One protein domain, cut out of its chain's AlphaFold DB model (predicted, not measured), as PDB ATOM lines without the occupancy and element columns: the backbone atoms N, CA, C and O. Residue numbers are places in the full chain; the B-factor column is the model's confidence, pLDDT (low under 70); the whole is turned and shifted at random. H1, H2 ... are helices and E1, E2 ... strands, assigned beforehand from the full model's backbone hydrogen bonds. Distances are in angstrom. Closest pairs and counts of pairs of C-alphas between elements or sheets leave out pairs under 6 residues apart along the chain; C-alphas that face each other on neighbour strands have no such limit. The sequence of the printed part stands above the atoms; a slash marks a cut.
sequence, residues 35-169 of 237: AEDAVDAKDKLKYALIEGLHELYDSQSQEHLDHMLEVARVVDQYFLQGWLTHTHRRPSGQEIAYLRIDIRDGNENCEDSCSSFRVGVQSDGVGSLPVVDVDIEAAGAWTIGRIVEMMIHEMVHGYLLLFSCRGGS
ATOM      1  N   ALA A  35      40.383  53.029 -50.757       62.88
ATOM      2  CA  ALA A  35      39.426  53.275 -51.836       62.88
ATOM      3  C   ALA A  35      39.303  52.105 -52.832       62.88
ATOM      4  O   ALA A  35      38.238  51.919 -53.409       62.88
ATOM      5  N   GLU A  36      40.360  51.314 -53.031       67.88
ATOM      6  CA  GLU A  36      40.324  50.125 -53.894       67.88
ATOM      7  C   GLU A  36      39.620  48.936 -53.215       67.88
ATOM      8  O   GLU A  36      38.720  48.346 -53.813       67.88
ATOM      9  N   ASP A  37      39.953  48.637 -51.955       66.50
ATOM     10  CA  ASP A  37      39.331  47.552 -51.180       66.50
ATOM     11  C   ASP A  37      37.850  47.844 -50.885       66.50
ATOM     12  O   ASP A  37      36.998  46.954 -50.950       66.50
ATOM     13  N   ALA A  38      37.525  49.111 -50.614       70.62
ATOM     14  CA  ALA A  38      36.162  49.581 -50.416       70.62
ATOM     15  C   ALA A  38      35.323  49.418 -51.690       70.62
ATOM     16  O   ALA A  38      34.179  48.981 -51.611       70.62
ATOM     17  N   VAL A  39      35.875  49.744 -52.865       75.38
ATOM     18  CA  VAL A  39      35.153  49.625 -54.142       75.38
ATOM     19  C   VAL A  39      34.896  48.163 -54.496       75.38
ATOM     20  O   VAL A  39      33.767  47.835 -54.849       75.38
ATOM     21  N   ASP A  40      35.883  47.275 -54.345       78.31
ATOM     22  CA  ASP A  40      35.715  45.850 -54.659       78.31
ATOM     23  C   ASP A  40      34.701  45.168 -53.722       78.31
ATOM     24  O   ASP A  40      33.800  44.464 -54.182       78.31
ATOM     25  N   ALA A  41      34.781  45.422 -52.412       74.25
ATOM     26  CA  ALA A  41      33.817  44.898 -51.441       74.25
ATOM     27  C   ALA A  41      32.404  45.469 -51.660       74.25
ATOM     28  O   ALA A  41      31.427  44.717 -51.654       74.25
ATOM     29  N   LYS A  42      32.294  46.780 -51.913       83.81
ATOM     30  CA  LYS A  42      31.028  47.444 -52.238       83.81
ATOM     31  C   LYS A  42      30.402  46.867 -53.502       83.81
ATOM     32  O   LYS A  42      29.217  46.548 -53.489       83.81
ATOM     33  N   ASP A  43      31.161  46.729 -54.587       86.00
ATOM     34  CA  ASP A  43      30.627  46.217 -55.847       86.00
ATOM     35  C   ASP A  43      30.195  44.759 -55.706       86.00
ATOM     36  O   ASP A  43      29.083  44.429 -56.110       86.00
ATOM     37  N   LYS A  44      31.000  43.909 -55.056       83.69
ATOM     38  CA  LYS A  44      30.621  42.516 -54.772       83.69
ATOM     39  C   LYS A  44      29.324  42.421 -53.981       83.69
ATOM     40  O   LYS A  44      28.430  41.686 -54.391       83.69
ATOM     41  N   LEU A  45      29.200  43.174 -52.886       86.44
ATOM     42  CA  LEU A  45      27.989  43.159 -52.069       86.44
ATOM     43  C   LEU A  45      26.787  43.713 -52.841       86.44
ATOM     44  O   LEU A  45      25.718  43.116 -52.815       86.44
ATOM     45  N   LYS A  46      26.966  44.805 -53.587       90.12
ATOM     46  CA  LYS A  46      25.919  45.394 -54.429       90.12
ATOM     47  C   LYS A  46      25.402  44.399 -55.471       90.12
ATOM     48  O   LYS A  46      24.194  44.213 -55.568       90.12
ATOM     49  N   TYR A  47      26.290  43.736 -56.219       86.31
ATOM     50  CA  TYR A  47      25.892  42.717 -57.198       86.31
ATOM     51  C   TYR A  47      25.175  41.545 -56.526       86.31
ATOM     52  O   TYR A  47      24.084  41.177 -56.955       86.31
ATOM     53  N   ALA A  48      25.739  41.029 -55.431       84.19
ATOM     54  CA  ALA A  48      25.163  39.923 -54.675       84.19
ATOM     55  C   ALA A  48      23.750  40.225 -54.148       84.19
ATOM     56  O   ALA A  48      22.880  39.352 -54.161       84.19
ATOM     57  N   LEU A  49      23.520  41.460 -53.695       89.00
ATOM     58  CA  LEU A  49      22.219  41.911 -53.218       89.00
ATOM     59  C   LEU A  49      21.227  42.089 -54.364       89.00
ATOM     60  O   LEU A  49      20.121  41.570 -54.268       89.00
ATOM     61  N   ILE A  50      21.610  42.780 -55.444       87.94
ATOM     62  CA  ILE A  50      20.715  43.056 -56.578       87.94
ATOM     63  C   ILE A  50      20.239  41.757 -57.235       87.94
ATOM     64  O   ILE A  50      19.048  41.622 -57.509       87.94
ATOM     65  N   GLU A  51      21.135  40.789 -57.453       83.94
ATOM     66  CA  GLU A  51      20.750  39.466 -57.965       83.94
ATOM     67  C   GLU A  51      19.795  38.758 -56.988       83.94
ATOM     68  O   GLU A  51      18.751  38.237 -57.388       83.94
ATOM     69  N   GLY A  52      20.080  38.858 -55.687       83.69
ATOM     70  CA  GLY A  52      19.285  38.249 -54.627       83.69
ATOM     71  C   GLY A  52      17.928  38.903 -54.327       83.69
ATOM     72  O   GLY A  52      17.110  38.302 -53.630       83.69
ATOM     73  N   LEU A  53      17.634  40.111 -54.824       85.38
ATOM     74  CA  LEU A  53      16.364  40.801 -54.534       85.38
ATOM     75  C   LEU A  53      15.139  40.060 -55.085       85.38
ATOM     76  O   LEU A  53      14.042  40.180 -54.535       85.38
ATOM     77  N   HIS A  54      15.306  39.314 -56.178       84.38
ATOM     78  CA  HIS A  54      14.207  38.640 -56.876       84.38
ATOM     79  C   HIS A  54      14.299  37.116 -56.840       84.38
ATOM     80  O   HIS A  54      13.349  36.435 -57.231       84.38
ATOM     81  N   GLU A  55      15.419  36.581 -56.374       90.62
ATOM     82  CA  GLU A  55      15.640  35.150 -56.254       90.62
ATOM     83  C   GLU A  55      15.129  34.638 -54.909       90.62
ATOM     84  O   GLU A  55      15.428  35.211 -53.861       90.62
ATOM     85  N   LEU A  56      14.337  33.564 -54.939       91.12
ATOM     86  CA  LEU A  56      13.898  32.879 -53.729       91.12
ATOM     87  C   LEU A  56      15.046  32.050 -53.166       91.12
ATOM     88  O   LEU A  56      15.709  31.319 -53.900       91.12
ATOM     89  N   TYR A  57      15.238  32.130 -51.855       90.25
ATOM     90  CA  TYR A  57      16.202  31.274 -51.193       90.25
ATOM     91  C   TYR A  57      15.728  29.816 -51.191       90.25
ATOM     92  O   TYR A  57      14.536  29.522 -51.106       90.25
ATOM     93  N   ASP A  58      16.693  28.903 -51.251       89.81
ATOM     94  CA  ASP A  58      16.481  27.458 -51.234       89.81
ATOM     95  C   ASP A  58      17.431  26.890 -50.186       89.81
ATOM     96  O   ASP A  58      18.647  26.882 -50.380       89.81
ATOM     97  N   SER A  59      16.878  26.429 -49.063       86.81
ATOM     98  CA  SER A  59      17.646  25.884 -47.941       86.81
ATOM     99  C   SER A  59      18.352  24.568 -48.266       86.81
ATOM    100  O   SER A  59      19.225  24.139 -47.513       86.81
ATOM    101  N   GLN A  60      18.005  23.928 -49.386       88.81
ATOM    102  CA  GLN A  60      18.680  22.734 -49.890       88.81
ATOM    103  C   GLN A  60      19.787  23.066 -50.903       88.81
ATOM    104  O   GLN A  60      20.563  22.179 -51.274       88.81
ATOM    105  N   SER A  61      19.882  24.321 -51.351       91.56
ATOM    106  CA  SER A  61      20.890  24.767 -52.310       91.56
ATOM    107  C   SER A  61      22.185  25.161 -51.602       91.56
ATOM    108  O   SER A  61      22.255  26.161 -50.888       91.56
ATOM    109  N   GLN A  62      23.253  24.396 -51.848       91.31
ATOM    110  CA  GLN A  62      24.589  24.744 -51.357       91.31
ATOM    111  C   GLN A  62      25.088  26.066 -51.957       91.31
ATOM    112  O   GLN A  62      25.761  26.822 -51.271       91.31
ATOM    113  N   GLU A  63      24.727  26.364 -53.208       91.44
ATOM    114  CA  GLU A  63      25.092  27.617 -53.874       91.44
ATOM    115  C   GLU A  63      24.484  28.827 -53.156       91.44
ATOM    116  O   GLU A  63      25.177  29.811 -52.912       91.44
ATOM    117  N   HIS A  64      23.221  28.727 -52.728       91.56
ATOM    118  CA  HIS A  64      22.577  29.795 -51.964       91.56
ATOM    119  C   HIS A  64      23.214  29.962 -50.582       91.56
ATOM    120  O   HIS A  64      23.418  31.090 -50.137       91.56
ATOM    121  N   LEU A  65      23.572  28.865 -49.908       90.12
ATOM    122  CA  LEU A  65      24.283  28.941 -48.632       90.12
ATOM    123  C   LEU A  65      25.672  29.580 -48.792       90.12
ATOM    124  O   LEU A  65      26.024  30.472 -48.022       90.12
ATOM    125  N   ASP A  66      26.445  29.162 -49.796       90.19
ATOM    126  CA  ASP A  66      27.772  29.715 -50.084       90.19
ATOM    127  C   ASP A  66      27.684  31.217 -50.394       90.19
ATOM    128  O   ASP A  66      28.495  32.004 -49.897       90.19
ATOM    129  N   HIS A  67      26.650  31.627 -51.136       90.12
ATOM    130  CA  HIS A  67      26.333  33.032 -51.383       90.12
ATOM    131  C   HIS A  67      26.068  33.801 -50.082       90.12
ATOM    132  O   HIS A  67      26.645  34.866 -49.868       90.12
ATOM    133  N   MET A  68      25.266  33.251 -49.163       91.25
ATOM    134  CA  MET A  68      24.980  33.891 -47.867       91.25
ATOM    135  C   MET A  68      26.227  34.045 -47.002       91.25
ATOM    136  O   MET A  68      26.436  35.098 -46.397       91.25
ATOM    137  N   LEU A  69      27.094  33.032 -46.978       91.56
ATOM    138  CA  LEU A  69      28.353  33.090 -46.237       91.56
ATOM    139  C   LEU A  69      29.314  34.133 -46.821       91.56
ATOM    140  O   LEU A  69      29.982  34.844 -46.065       91.56
ATOM    141  N   GLU A  70      29.371  34.262 -48.147       90.19
ATOM    142  CA  GLU A  70      30.172  35.294 -48.804       90.19
ATOM    143  C   GLU A  70      29.622  36.697 -48.520       90.19
ATOM    144  O   GLU A  70      30.386  37.583 -48.136       90.19
ATOM    145  N   VAL A  71      28.305  36.894 -48.612       92.12
ATOM    146  CA  VAL A  71      27.654  38.164 -48.258       92.12
ATOM    147  C   VAL A  71      27.950  38.544 -46.807       92.12
ATOM    148  O   VAL A  71      28.375  39.670 -46.547       92.12
ATOM    149  N   ALA A  72      27.816  37.609 -45.862       92.75
ATOM    150  CA  ALA A  72      28.147  37.843 -44.457       92.75
ATOM    151  C   ALA A  72      29.609  38.263 -44.266       92.75
ATOM    152  O   ALA A  72      29.906  39.189 -43.510       92.75
ATOM    153  N   ARG A  73      30.535  37.610 -44.974       91.38
ATOM    154  CA  ARG A  73      31.959  37.954 -44.946       91.38
ATOM    155  C   ARG A  73      32.210  39.370 -45.444       91.38
ATOM    156  O   ARG A  73      32.958  40.104 -44.802       91.38
ATOM    157  N   VAL A  74      31.585  39.763 -46.550       90.62
ATOM    158  CA  VAL A  74      31.750  41.112 -47.105       90.62
ATOM    159  C   VAL A  74      31.131  42.163 -46.182       90.62
ATOM    160  O   VAL A  74      31.781  43.168 -45.898       90.62
ATOM    161  N   VAL A  75      29.935  41.919 -45.633       92.56
ATOM    162  CA  VAL A  75      29.298  42.802 -44.638       92.56
ATOM    163  C   VAL A  75      30.193  42.984 -43.416       92.56
ATOM    164  O   VAL A  75      30.419  44.110 -42.975       92.56
ATOM    165  N   ASP A  76      30.725  41.893 -42.867       91.75
ATOM    166  CA  ASP A  76      31.592  41.946 -41.695       91.75
ATOM    167  C   ASP A  76      32.870  42.741 -41.985       91.75
ATOM    168  O   ASP A  76      33.227  43.636 -41.221       91.75
ATOM    169  N   GLN A  77      33.528  42.483 -43.115       88.62
ATOM    170  CA  GLN A  77      34.725  43.217 -43.534       88.62
ATOM    171  C   GLN A  77      34.460  44.708 -43.734       88.62
ATOM    172  O   GLN A  77      35.274  45.535 -43.312       88.62
ATOM    173  N   TYR A  78      33.329  45.047 -44.352       87.94
ATOM    174  CA  TYR A  78      33.014  46.420 -44.711       87.94
ATOM    175  C   TYR A  78      32.533  47.240 -43.505       87.94
ATOM    176  O   TYR A  78      32.983  48.363 -43.294       87.94
ATOM    177  N   PHE A  79      31.661  46.673 -42.667       90.94
ATOM    178  CA  PHE A  79      30.966  47.414 -41.609       90.94
ATOM    179  C   PHE A  79      31.366  47.014 -40.182       90.94
ATOM    180  O   PHE A  79      31.289  47.828 -39.260       90.94
ATOM    181  N   LEU A  80      31.802  45.769 -39.964       90.88
ATOM    182  CA  LEU A  80      32.030  45.190 -38.629       90.88
ATOM    183  C   LEU A  80      33.508  44.835 -38.375       90.88
ATOM    184  O   LEU A  80      33.830  43.975 -37.556       90.88
ATOM    185  N   GLN A  81      34.423  45.548 -39.043       87.75
ATOM    186  CA  GLN A  81      35.885  45.421 -38.906       87.75
ATOM    187  C   GLN A  81      36.469  44.054 -39.329       87.75
ATOM    188  O   GLN A  81      37.654  43.795 -39.105       87.75
ATOM    189  N   GLY A  82      35.677  43.177 -39.953       87.38
ATOM    190  CA  GLY A  82      36.103  41.851 -40.415       87.38
ATOM    191  C   GLY A  82      36.374  40.865 -39.280       87.38
ATOM    192  O   GLY A  82      37.132  39.906 -39.456       87.38
ATOM    193  N   TRP A  83      35.858  41.144 -38.081       86.50
ATOM    194  CA  TRP A  83      36.178  40.354 -36.900       86.50
ATOM    195  C   TRP A  83      35.315  39.111 -36.797       86.50
ATOM    196  O   TRP A  83      35.850  38.079 -36.411       86.50
ATOM    197  N   LEU A  84      34.026  39.169 -37.139       88.06
ATOM    198  CA  LEU A  84      33.117  38.035 -36.965       88.06
ATOM    199  C   LEU A  84      33.504  36.829 -37.834       88.06
ATOM    200  O   LEU A  84      33.474  35.684 -37.384       88.06
ATOM    201  N   THR A  85      33.914  37.087 -39.070       88.94
ATOM    202  CA  THR A  85      34.252  36.071 -40.073       88.94
ATOM    203  C   THR A  85      35.735  35.713 -40.093       88.94
ATOM    204  O   THR A  85      36.162  34.850 -40.862       88.94
ATOM    205  N   HIS A  86      36.538  36.324 -39.216       85.75
ATOM    206  CA  HIS A  86      37.959  36.028 -39.118       85.75
ATOM    207  C   HIS A  86      38.208  34.555 -38.767       85.75
ATOM    208  O   HIS A  86      37.741  34.046 -37.748       85.75
ATOM    209  N   THR A  87      39.000  33.873 -39.596       83.25
ATOM    210  CA  THR A  87      39.312  32.455 -39.405       83.25
ATOM    211  C   THR A  87      40.483  32.253 -38.444       83.25
ATOM    212  O   THR A  87      41.627  32.624 -38.710       83.25
ATOM    213  N   HIS A  88      40.213  31.567 -37.341       79.31
ATOM    214  CA  HIS A  88      41.185  31.112 -36.361       79.31
ATOM    215  C   HIS A  88      41.623  29.681 -36.659       79.31
ATOM    216  O   HIS A  88      40.816  28.751 -36.647       79.31
ATOM    217  N   ARG A  89      42.930  29.488 -36.853       80.69
ATOM    218  CA  ARG A  89      43.545  28.160 -36.961       80.69
ATOM    219  C   ARG A  89      43.896  27.624 -35.583       80.69
ATOM    220  O   ARG A  89      44.761  28.176 -34.901       80.69
ATOM    221  N   ARG A  90      43.250  26.531 -35.181       74.44
ATOM    222  CA  ARG A  90      43.575  25.820 -33.940       74.44
ATOM    223  C   ARG A  90      44.809  24.927 -34.121       74.44
ATOM    224  O   ARG A  90      45.071  24.462 -35.230       74.44
ATOM    225  N   PRO A  91      45.533  24.598 -33.033       74.81
ATOM    226  CA  PRO A  91      46.631  23.627 -33.070       74.81
ATOM    227  C   PRO A  91      46.236  22.244 -33.614       74.81
ATOM    228  O   PRO A  91      47.086  21.529 -34.132       74.81
ATOM    229  N   SER A  92      44.952  21.876 -33.525       74.94
ATOM    230  CA  SER A  92      44.385  20.656 -34.116       74.94
ATOM    231  C   SER A  92      44.278  20.693 -35.649       74.94
ATOM    232  O   SER A  92      43.926  19.682 -36.248       74.94
ATOM    233  N   GLY A  93      44.553  21.836 -36.287       77.06
ATOM    234  CA  GLY A  93      44.355  22.063 -37.722       77.06
ATOM    235  C   GLY A  93      42.936  22.498 -38.095       77.06
ATOM    236  O   GLY A  93      42.685  22.794 -39.258       77.06
ATOM    237  N   GLN A  94      42.018  22.570 -37.128       79.44
ATOM    238  CA  GLN A  94      40.659  23.048 -37.358       79.44
ATOM    239  C   GLN A  94      40.636  24.567 -37.569       79.44
ATOM    240  O   GLN A  94      41.242  25.318 -36.801       79.44
ATOM    241  N   GLU A  95      39.899  25.006 -38.582       81.62
ATOM    242  CA  GLU A  95      39.585  26.409 -38.843       81.62
ATOM    243  C   GLU A  95      38.200  26.735 -38.276       81.62
ATOM    244  O   GLU A  95      37.242  26.000 -38.510       81.62
ATOM    245  N   ILE A  96      38.101  27.803 -37.482       81.38
ATOM    246  CA  ILE A  96      36.834  28.275 -36.907       81.38
ATOM    247  C   ILE A  96      36.731  29.798 -36.983       81.38
ATOM    248  O   ILE A  96      37.749  30.479 -36.911       81.38
ATOM    249  N   ALA A  97      35.519  30.331 -37.076       85.06
ATOM    250  CA  ALA A  97      35.239  31.765 -37.003       85.06
ATOM    251  C   ALA A  97      34.372  32.086 -35.777       85.06
ATOM    252  O   ALA A  97      33.834  31.177 -35.141       85.06
ATOM    253  N   TYR A  98      34.241  33.374 -35.447       85.12
ATOM    254  CA  TYR A  98      33.284  33.807 -34.426       85.12
ATOM    255  C   TYR A  98      31.852  33.720 -34.917       85.12
ATOM    256  O   TYR A  98      30.964  33.625 -34.089       85.12
ATOM    257  N   LEU A  99      31.611  33.779 -36.221       89.06
ATOM    258  CA  LEU A  99      30.278  33.708 -36.789       89.06
ATOM    259  C   LEU A  99      29.954  32.297 -37.261       89.06
ATOM    260  O   LEU A  99      30.756  31.650 -37.939       89.06
ATOM    261  N   ARG A 100      28.741  31.862 -36.945       89.00
ATOM    262  CA  ARG A 100      28.069  30.734 -37.571       89.00
ATOM    263  C   ARG A 100      26.710  31.190 -38.040       89.00
ATOM    264  O   ARG A 100      26.031  31.919 -37.327       89.00
ATOM    265  N   ILE A 101      26.350  30.771 -39.240       88.00
ATOM    266  CA  ILE A 101      25.087  31.129 -39.865       88.00
ATOM    267  C   ILE A 101      24.385  29.832 -40.218       88.00
ATOM    268  O   ILE A 101      24.950  28.981 -40.903       88.00
ATOM    269  N   ASP A 102      23.159  29.709 -39.738       87.62
ATOM    270  CA  ASP A 102      22.289  28.572 -39.930       87.62
ATOM    271  C   ASP A 102      20.962  29.057 -40.520       87.62
ATOM    272  O   ASP A 102      20.154  29.695 -39.850       87.62
ATOM    273  N   ILE A 103      20.743  28.752 -41.799       87.00
ATOM    274  CA  ILE A 103      19.560  29.174 -42.563       87.00
ATOM    275  C   ILE A 103      18.816  27.917 -42.985       87.00
ATOM    276  O   ILE A 103      19.322  27.141 -43.800       87.00
ATOM    277  N   ARG A 104      17.659  27.656 -42.375       85.06
ATOM    278  CA  ARG A 104      16.976  26.362 -42.501       85.06
ATOM    279  C   ARG A 104      15.468  26.531 -42.411       85.06
ATOM    280  O   ARG A 104      14.991  27.452 -41.757       85.06
ATOM    281  N   ASP A 105      14.747  25.591 -43.008       84.12
ATOM    282  CA  ASP A 105      13.296  25.492 -42.873       84.12
ATOM    283  C   ASP A 105      12.940  24.837 -41.529       84.12
ATOM    284  O   ASP A 105      13.490  23.787 -41.179       84.12
ATOM    285  N   GLY A 106      11.980  25.408 -40.803       73.88
ATOM    286  CA  GLY A 106      11.492  24.861 -39.537       73.88
ATOM    287  C   GLY A 106      12.460  25.098 -38.380       73.88
ATOM    288  O   GLY A 106      12.728  24.194 -37.585       73.88
ATOM    289  N   ASN A 107      13.015  26.304 -38.296       72.88
ATOM    290  CA  ASN A 107      13.889  26.713 -37.215       72.88
ATOM    291  C   ASN A 107      13.087  27.031 -35.942       72.88
ATOM    292  O   ASN A 107      12.660  28.160 -35.703       72.88
ATOM    293  N   GLU A 108      12.949  26.031 -35.069       67.88
ATOM    294  CA  GLU A 108      12.273  26.164 -33.769       67.88
ATOM    295  C   GLU A 108      12.908  27.232 -32.855       67.88
ATOM    296  O   GLU A 108      12.255  27.709 -31.931       67.88
ATOM    297  N   ASN A 109      14.162  27.643 -33.100       68.19
ATOM    298  CA  ASN A 109      14.809  28.705 -32.322       68.19
ATOM    299  C   ASN A 109      14.286  30.108 -32.657       68.19
ATOM    300  O   ASN A 109      14.469  31.011 -31.837       68.19
ATOM    301  N   CYS A 110      13.686  30.287 -33.837       58.53
ATOM    302  CA  CYS A 110      13.250  31.579 -34.364       58.53
ATOM    303  C   CYS A 110      11.791  31.924 -34.022       58.53
ATOM    304  O   CYS A 110      11.374  33.029 -34.359       58.53
ATOM    305  N   GLU A 111      11.050  31.010 -33.374       66.12
ATOM    306  CA  GLU A 111       9.634  31.128 -32.968       66.12
ATOM    307  C   GLU A 111       8.826  32.130 -33.825       66.12
ATOM    308  O   GLU A 111       8.501  31.840 -34.975       66.12
ATOM    309  N   ASP A 112       8.538  33.317 -33.274       60.62
ATOM    310  CA  ASP A 112       7.699  34.355 -33.884       60.62
ATOM    311  C   ASP A 112       8.485  35.407 -34.701       60.62
ATOM    312  O   ASP A 112       7.875  36.225 -35.389       60.62
ATOM    313  N   SER A 113       9.823  35.445 -34.614       62.75
ATOM    314  CA  SER A 113      10.648  36.536 -35.166       62.75
ATOM    315  C   SER A 113      11.296  36.239 -36.518       62.75
ATOM    316  O   SER A 113      11.897  37.142 -37.093       62.75
ATOM    317  N   CYS A 114      11.173  35.014 -37.044       77.75
ATOM    318  CA  CYS A 114      11.784  34.537 -38.302       77.75
ATOM    319  C   CYS A 114      13.332  34.586 -38.358       77.75
ATOM    320  O   CYS A 114      13.940  33.951 -39.214       77.75
ATOM    321  N   SER A 115      13.995  35.266 -37.424       76.56
ATOM    322  CA  SER A 115      15.441  35.245 -37.206       76.56
ATOM    323  C   SER A 115      15.769  35.366 -35.720       76.56
ATOM    324  O   SER A 115      14.969  35.879 -34.931       76.56
ATOM    325  N   SER A 116      16.922  34.840 -35.315       76.81
ATOM    326  CA  SER A 116      17.459  35.023 -33.969       76.81
ATOM    327  C   SER A 116      18.984  34.939 -33.954       76.81
ATOM    328  O   SER A 116      19.594  34.292 -34.802       76.81
ATOM    329  N   PHE A 117      19.608  35.544 -32.947       75.56
ATOM    330  CA  PHE A 117      21.031  35.381 -32.670       75.56
ATOM    331  C   PHE A 117      21.255  34.850 -31.258       75.56
ATOM    332  O   PHE A 117      20.507  35.140 -30.316       75.56
ATOM    333  N   ARG A 118      22.344  34.107 -31.079       76.44
ATOM    334  CA  ARG A 118      22.820  33.652 -29.773       76.44
ATOM    335  C   ARG A 118      24.327  33.810 -29.702       76.44
ATOM    336  O   ARG A 118      25.034  33.585 -30.672       76.44
ATOM    337  N   VAL A 119      24.833  34.193 -28.532       72.31
ATOM    338  CA  VAL A 119      26.276  34.189 -28.267       72.31
ATOM    339  C   VAL A 119      26.588  33.077 -27.282       72.31
ATOM    340  O   VAL A 119      26.177  33.123 -26.120       72.31
ATOM    341  N   GLY A 120      27.299  32.067 -27.766       72.00
ATOM    342  CA  GLY A 120      27.715  30.892 -27.019       72.00
ATOM    343  C   GLY A 120      29.228  30.803 -26.867       72.00
ATOM    344  O   GLY A 120      29.984  31.674 -27.296       72.00
ATOM    345  N   VAL A 121      29.684  29.718 -26.242       74.25
ATOM    346  CA  VAL A 121      31.106  29.369 -26.175       74.25
ATOM    347  C   VAL A 121      31.294  27.988 -26.779       74.25
ATOM    348  O   VAL A 121      30.873  26.983 -26.207       74.25
ATOM    349  N   GLN A 122      31.993  27.927 -27.907       70.94
ATOM    350  CA  GLN A 122      32.473  26.677 -28.463       70.94
ATOM    351  C   GLN A 122      33.715  26.226 -27.691       70.94
ATOM    352  O   GLN A 122      34.832  26.694 -27.933       70.94
ATOM    353  N   SER A 123      33.512  25.286 -26.770       64.69
ATOM    354  CA  SER A 123      34.601  24.587 -26.087       64.69
ATOM    355  C   SER A 123      34.976  23.332 -26.868       64.69
ATOM    356  O   SER A 123      34.125  22.483 -27.121       64.69
ATOM    357  N   ASP A 124      36.248  23.198 -27.227       62.78
ATOM    358  CA  ASP A 124      36.824  21.918 -27.638       62.78
ATOM    359  C   ASP A 124      38.001  21.551 -26.719       62.78
ATOM    360  O   ASP A 124      38.357  22.297 -25.805       62.78
ATOM    361  N   GLY A 125      38.609  20.385 -26.950       53.00
ATOM    362  CA  GLY A 125      39.708  19.875 -26.125       53.00
ATOM    363  C   GLY A 125      40.994  20.717 -26.125       53.00
ATOM    364  O   GLY A 125      41.928  20.362 -25.412       53.00
ATOM    365  N   VAL A 126      41.071  21.800 -26.910       57.03
ATOM    366  CA  VAL A 126      42.259  22.658 -27.077       57.03
ATOM    367  C   VAL A 126      41.983  24.118 -26.672       57.03
ATOM    368  O   VAL A 126      42.924  24.887 -26.480       57.03
ATOM    369  N   GLY A 127      40.718  24.507 -26.477       60.94
ATOM    370  CA  GLY A 127      40.346  25.821 -25.949       60.94
ATOM    371  C   GLY A 127      38.883  26.199 -26.183       60.94
ATOM    372  O   GLY A 127      38.124  25.488 -26.845       60.94
ATOM    373  N   SER A 128      38.484  27.361 -25.670       66.25
ATOM    374  CA  SER A 128      37.170  27.958 -25.901       66.25
ATOM    375  C   SER A 128      37.256  29.133 -26.879       66.25
ATOM    376  O   SER A 128      38.141  29.977 -26.758       66.25
ATOM    377  N   LEU A 129      36.327  29.194 -27.834       73.44
ATOM    378  CA  LEU A 129      36.082  30.380 -28.658       73.44
ATOM    379  C   LEU A 129      34.631  30.815 -28.426       73.44
ATOM    380  O   LEU A 129      33.746  29.966 -28.545       73.44
ATOM    381  N   PRO A 130      34.350  32.076 -28.070       76.50
ATOM    382  CA  PRO A 130      32.982  32.560 -28.140       76.50
ATOM    383  C   PRO A 130      32.500  32.538 -29.595       76.50
ATOM    384  O   PRO A 130      33.300  32.707 -30.506       76.50
ATOM    385  N   VAL A 131      31.218  32.290 -29.823       81.62
ATOM    386  CA  VAL A 131      30.636  32.212 -31.168       81.62
ATOM    387  C   VAL A 131      29.297  32.938 -31.158       81.62
ATOM    388  O   VAL A 131      28.539  32.806 -30.202       81.62
ATOM    389  N   VAL A 132      29.046  33.727 -32.193       82.94
ATOM    390  CA  VAL A 132      27.747  34.252 -32.594       82.94
ATOM    391  C   VAL A 132      27.119  33.219 -33.524       82.94
ATOM    392  O   VAL A 132      27.586  33.036 -34.646       82.94
ATOM    393  N   ASP A 133      26.079  32.556 -33.049       84.69
ATOM    394  CA  ASP A 133      25.215  31.705 -33.853       84.69
ATOM    395  C   ASP A 133      24.044  32.570 -34.349       84.69
ATOM    396  O   ASP A 133      23.293  33.121 -33.541       84.69
ATOM    397  N   VAL A 134      23.937  32.747 -35.665       84.44
ATOM    398  CA  VAL A 134      22.822  33.413 -36.346       84.44
ATOM    399  C   VAL A 134      21.933  32.338 -36.947       84.44
ATOM    400  O   VAL A 134      22.375  31.557 -37.782       84.44
ATOM    401  N   ASP A 135      20.681  32.333 -36.522       85.81
ATOM    402  CA  ASP A 135      19.644  31.391 -36.909       85.81
ATOM    403  C   ASP A 135      18.581  32.136 -37.726       85.81
ATOM    404  O   ASP A 135      18.009  33.120 -37.251       85.81
ATOM    405  N   ILE A 136      18.292  31.673 -38.941       84.31
ATOM    406  CA  ILE A 136      17.262  32.250 -39.816       84.31
ATOM    407  C   ILE A 136      16.274  31.158 -40.223       84.31
ATOM    408  O   ILE A 136      16.670  30.097 -40.713       84.31
ATOM    409  N   GLU A 137      14.990  31.433 -40.015       84.12
ATOM    410  CA  GLU A 137      13.882  30.638 -40.533       84.12
ATOM    411  C   GLU A 137      13.680  30.967 -42.011       84.12
ATOM    412  O   GLU A 137      13.309  32.083 -42.380       84.12
ATOM    413  N   ALA A 138      13.921  29.974 -42.859       81.12
ATOM    414  CA  ALA A 138      13.730  30.082 -44.298       81.12
ATOM    415  C   ALA A 138      12.375  29.529 -44.769       81.12
ATOM    416  O   ALA A 138      12.046  29.670 -45.947       81.12
ATOM    417  N   ALA A 139      11.555  28.960 -43.875       76.62
ATOM    418  CA  ALA A 139      10.214  28.498 -44.203       76.62
ATOM    419  C   ALA A 139       9.364  29.667 -44.718       76.62
ATOM    420  O   ALA A 139       9.023  30.604 -43.994       76.62
ATOM    421  N   GLY A 140       9.014  29.597 -46.001       68.88
ATOM    422  CA  GLY A 140       8.298  30.649 -46.710       68.88
ATOM    423  C   GLY A 140       8.870  30.875 -48.106       68.88
ATOM    424  O   GLY A 140       9.774  30.177 -48.548       68.88
ATOM    425  N   ALA A 141       8.323  31.856 -48.822       78.12
ATOM    426  CA  ALA A 141       8.874  32.321 -50.094       78.12
ATOM    427  C   ALA A 141       9.741  33.565 -49.847       78.12
ATOM    428  O   ALA A 141       9.423  34.654 -50.328       78.12
ATOM    429  N   TRP A 142      10.793  33.418 -49.038       88.25
ATOM    430  CA  TRP A 142      11.731  34.506 -48.772       88.25
ATOM    431  C   TRP A 142      12.691  34.676 -49.940       88.25
ATOM    432  O   TRP A 142      13.232  33.699 -50.462       88.25
ATOM    433  N   THR A 143      12.921  35.923 -50.341       91.06
ATOM    434  CA  THR A 143      14.003  36.225 -51.270       91.06
ATOM    435  C   THR A 143      15.341  36.165 -50.552       91.06
ATOM    436  O   THR A 143      15.421  36.368 -49.335       91.06
ATOM    437  N   ILE A 144      16.405  35.935 -51.314       90.94
ATOM    438  CA  ILE A 144      17.776  36.051 -50.830       90.94
ATOM    439  C   ILE A 144      17.981  37.413 -50.153       90.94
ATOM    440  O   ILE A 144      18.489  37.467 -49.037       90.94
ATOM    441  N   GLY A 145      17.510  38.502 -50.772       90.94
ATOM    442  CA  GLY A 145      17.597  39.848 -50.202       90.94
ATOM    443  C   GLY A 145      17.009  39.932 -48.792       90.94
ATOM    444  O   GLY A 145      17.673  40.427 -47.884       90.94
ATOM    445  N   ARG A 146      15.817  39.362 -48.567       89.94
ATOM    446  CA  ARG A 146      15.186  39.374 -47.239       89.94
ATOM    447  C   ARG A 146      15.970  38.568 -46.203       89.94
ATOM    448  O   ARG A 146      16.077  38.978 -45.049       89.94
ATOM    449  N   ILE A 147      16.541  37.434 -46.600       90.50
ATOM    450  CA  ILE A 147      17.400  36.644 -45.712       90.50
ATOM    451  C   ILE A 147      18.667  37.416 -45.350       90.50
ATOM    452  O   ILE A 147      19.074  37.395 -44.189       90.50
ATOM    453  N   VAL A 148      19.250  38.154 -46.295       92.94
ATOM    454  CA  VAL A 148      20.414  38.998 -46.010       92.94
ATOM    455  C   VAL A 148      20.073  40.111 -45.017       92.94
ATOM    456  O   VAL A 148      20.864  40.347 -44.108       92.94
ATOM    457  N   GLU A 149      18.912  40.762 -45.117       91.62
ATOM    458  CA  GLU A 149      18.483  41.758 -44.118       91.62
ATOM    459  C   GLU A 149      18.410  41.145 -42.709       91.62
ATOM    460  O   GLU A 149      19.000  41.664 -41.760       91.62
ATOM    461  N   MET A 150      17.753  39.989 -42.569       90.00
ATOM    462  CA  MET A 150      17.690  39.273 -41.289       90.00
ATOM    463  C   MET A 150      19.091  38.898 -40.788       90.00
ATOM    464  O   MET A 150      19.420  39.100 -39.623       90.00
ATOM    465  N   MET A 151      19.965  38.430 -41.676       93.12
ATOM    466  CA  MET A 151      21.341  38.080 -41.338       93.12
ATOM    467  C   MET A 151      22.144  39.284 -40.834       93.12
ATOM    468  O   MET A 151      22.790  39.187 -39.793       93.12
ATOM    469  N   ILE A 152      22.088  40.426 -41.527       93.44
ATOM    470  CA  ILE A 152      22.758  41.668 -41.111       93.44
ATOM    471  C   ILE A 152      22.247  42.101 -39.732       93.44
ATOM    472  O   ILE A 152      23.049  42.458 -38.864       93.44
ATOM    473  N   HIS A 153      20.930  42.026 -39.511       90.50
ATOM    474  CA  HIS A 153      20.301  42.350 -38.233       90.50
ATOM    475  C   HIS A 153      20.901  41.541 -37.074       90.50
ATOM    476  O   HIS A 153      21.411  42.103 -36.098       90.50
ATOM    477  N   GLU A 154      20.908  40.218 -37.218       89.38
ATOM    478  CA  GLU A 154      21.409  39.298 -36.198       89.38
ATOM    479  C   GLU A 154      22.936  39.379 -36.022       89.38
ATOM    480  O   GLU A 154      23.447  39.333 -34.897       89.38
ATOM    481  N   MET A 155      23.687  39.588 -37.109       93.12
ATOM    482  CA  MET A 155      25.136  39.807 -37.063       93.12
ATOM    483  C   MET A 155      25.506  41.049 -36.251       93.12
ATOM    484  O   MET A 155      26.426  40.984 -35.434       93.12
ATOM    485  N   VAL A 156      24.797  42.170 -36.429       90.94
ATOM    486  CA  VAL A 156      25.038  43.399 -35.652       90.94
ATOM    487  C   VAL A 156      24.800  43.153 -34.166       90.94
ATOM    488  O   VAL A 156      25.613  43.552 -33.327       90.94
ATOM    489  N   HIS A 157      23.715  42.463 -33.828       87.06
ATOM    490  CA  HIS A 157      23.420  42.125 -32.445       87.06
ATOM    491  C   HIS A 157      24.495  41.231 -31.815       87.06
ATOM    492  O   HIS A 157      24.988  41.531 -30.721       87.06
ATOM    493  N   GLY A 158      24.916  40.183 -32.523       84.50
ATOM    494  CA  GLY A 158      25.995  39.303 -32.092       84.50
ATOM    495  C   GLY A 158      27.336  40.019 -31.944       84.50
ATOM    496  O   GLY A 158      28.016  39.847 -30.932       84.50
ATOM    497  N   TYR A 159      27.687  40.873 -32.907       88.75
ATOM    498  CA  TYR A 159      28.900  41.690 -32.893       88.75
ATOM    499  C   TYR A 159      28.974  42.580 -31.651       88.75
ATOM    500  O   TYR A 159      29.951  42.534 -30.896       88.75
ATOM    501  N   LEU A 160      27.919  43.358 -31.395       86.50
ATOM    502  CA  LEU A 160      27.875  44.254 -30.243       86.50
ATOM    503  C   LEU A 160      27.926  43.468 -28.930       86.50
ATOM    504  O   LEU A 160      28.659  43.854 -28.017       86.50
ATOM    505  N   LEU A 161      27.205  42.346 -28.835       82.81
ATOM    506  CA  LEU A 161      27.200  41.518 -27.630       82.81
ATOM    507  C   LEU A 161      28.565  40.864 -27.358       82.81
ATOM    508  O   LEU A 161      28.951  40.714 -26.198       82.81
ATOM    509  N   LEU A 162      29.293  40.482 -28.408       81.31
ATOM    510  CA  LEU A 162      30.573  39.788 -28.297       81.31
ATOM    511  C   LEU A 162      31.743  40.731 -27.970       81.31
ATOM    512  O   LEU A 162      32.615  40.391 -27.162       81.31
ATOM    513  N   PHE A 163      31.786  41.912 -28.589       81.94
ATOM    514  CA  PHE A 163      32.951  42.800 -28.513       81.94
ATOM    515  C   PHE A 163      32.815  43.955 -27.509       81.94
ATOM    516  O   PHE A 163      33.821  44.607 -27.215       81.94
ATOM    517  N   SER A 164      31.634  44.177 -26.914       79.62
ATOM    518  CA  SER A 164      31.440  45.226 -25.901       79.62
ATOM    519  C   SER A 164      31.726  44.782 -24.451       79.62
ATOM    520  O   SER A 164      31.399  43.677 -24.017       79.62
ATOM    521  N   CYS A 165      32.386  45.651 -23.680       67.81
ATOM    522  CA  CYS A 165      32.703  45.479 -22.265       67.81
ATOM    523  C   CYS A 165      31.434  45.375 -21.419       67.81
ATOM    524  O   CYS A 165      30.634  46.306 -21.376       67.81
ATOM    525  N   ARG A 166      31.340  44.342 -20.575       56.75
ATOM    526  CA  ARG A 166      30.351  44.309 -19.478       56.75
ATOM    527  C   ARG A 166      30.739  45.200 -18.278       56.75
ATOM    528  O   ARG A 166      29.924  45.421 -17.389       56.75
ATOM    529  N   GLY A 167      31.976  45.706 -18.221       39.38
ATOM    530  CA  GLY A 167      32.659  46.153 -16.994       39.38
ATOM    531  C   GLY A 167      32.732  47.659 -16.692       39.38
ATOM    532  O   GLY A 167      33.759  48.098 -16.187       39.38
ATOM    533  N   GLY A 168      31.691  48.452 -16.970       33.12
ATOM    534  CA  GLY A 168      31.620  49.877 -16.567       33.12
ATOM    535  C   GLY A 168      30.383  50.273 -15.749       33.12
ATOM    536  O   GLY A 168      30.371  51.313 -15.100       33.12
ATOM    537  N   SER A 169      29.358  49.421 -15.739       34.47
ATOM    538  CA  SER A 169      28.136  49.545 -14.937       34.47
ATOM    539  C   SER A 169      27.543  48.146 -14.727       34.47
ATOM    540  O   SER A 169      26.432  47.810 -15.130       34.47
TER     541      SER A 169
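Overview. This is residues 35 to 169 of the 237 residues of an uncharacterized protein of Colletotrichum graminicola (strain M1.001 / M2 / FGSC 10212) (UniProt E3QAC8). A strongly twisted three-stranded sheet has helices H2 and H3 on one face, making two layers, and H1 packs on H2 away from the sheet. The printed part has 135 residues with three named helices and three named strands, ordered H1 H2 E1 E2 E3 H3, class mixed. The mixed sheet runs E1 E3 E2; the whole is compact, radius of gyration of the C-alphas 15.6 A, spanning 42 by 42 by 38 A.

Arrangement. E3, residues 127 to 137, is antiparallel to E2, residues 115 to 124, its hairpin partner, with N 118 and O 133 at 2.8 A. E3 is parallel to E1, residues 99 to 104, with N 102 and O 134 at 2.8 A. H3, residues 144 to 163, is over E3 and E2 at a height over the sheet of 8.4 A; the closest C-alphas of H3 and E2 are Glu 154 and Phe 117, 5.3 A. H1, residues 35 to 52, and H2, residues 62 to 79, form a helical hairpin, closest C-alphas Ala 41 and Val 74, 6.1 A. In H1, H2 and H3 every O i to N i+4 pair is within hydrogen-bond range.

Along the chain. H1 begins at C-alpha 35 (39.426, 53.275, -51.836); H3, 27.8 A long, ends at C-alpha 163 (32.951, 42.800, -28.513).

Size, cuts and confidence. The printed part has no cut; H2 to E1 is a long link. Residues 165 to 169 are among those under pLDDT 70.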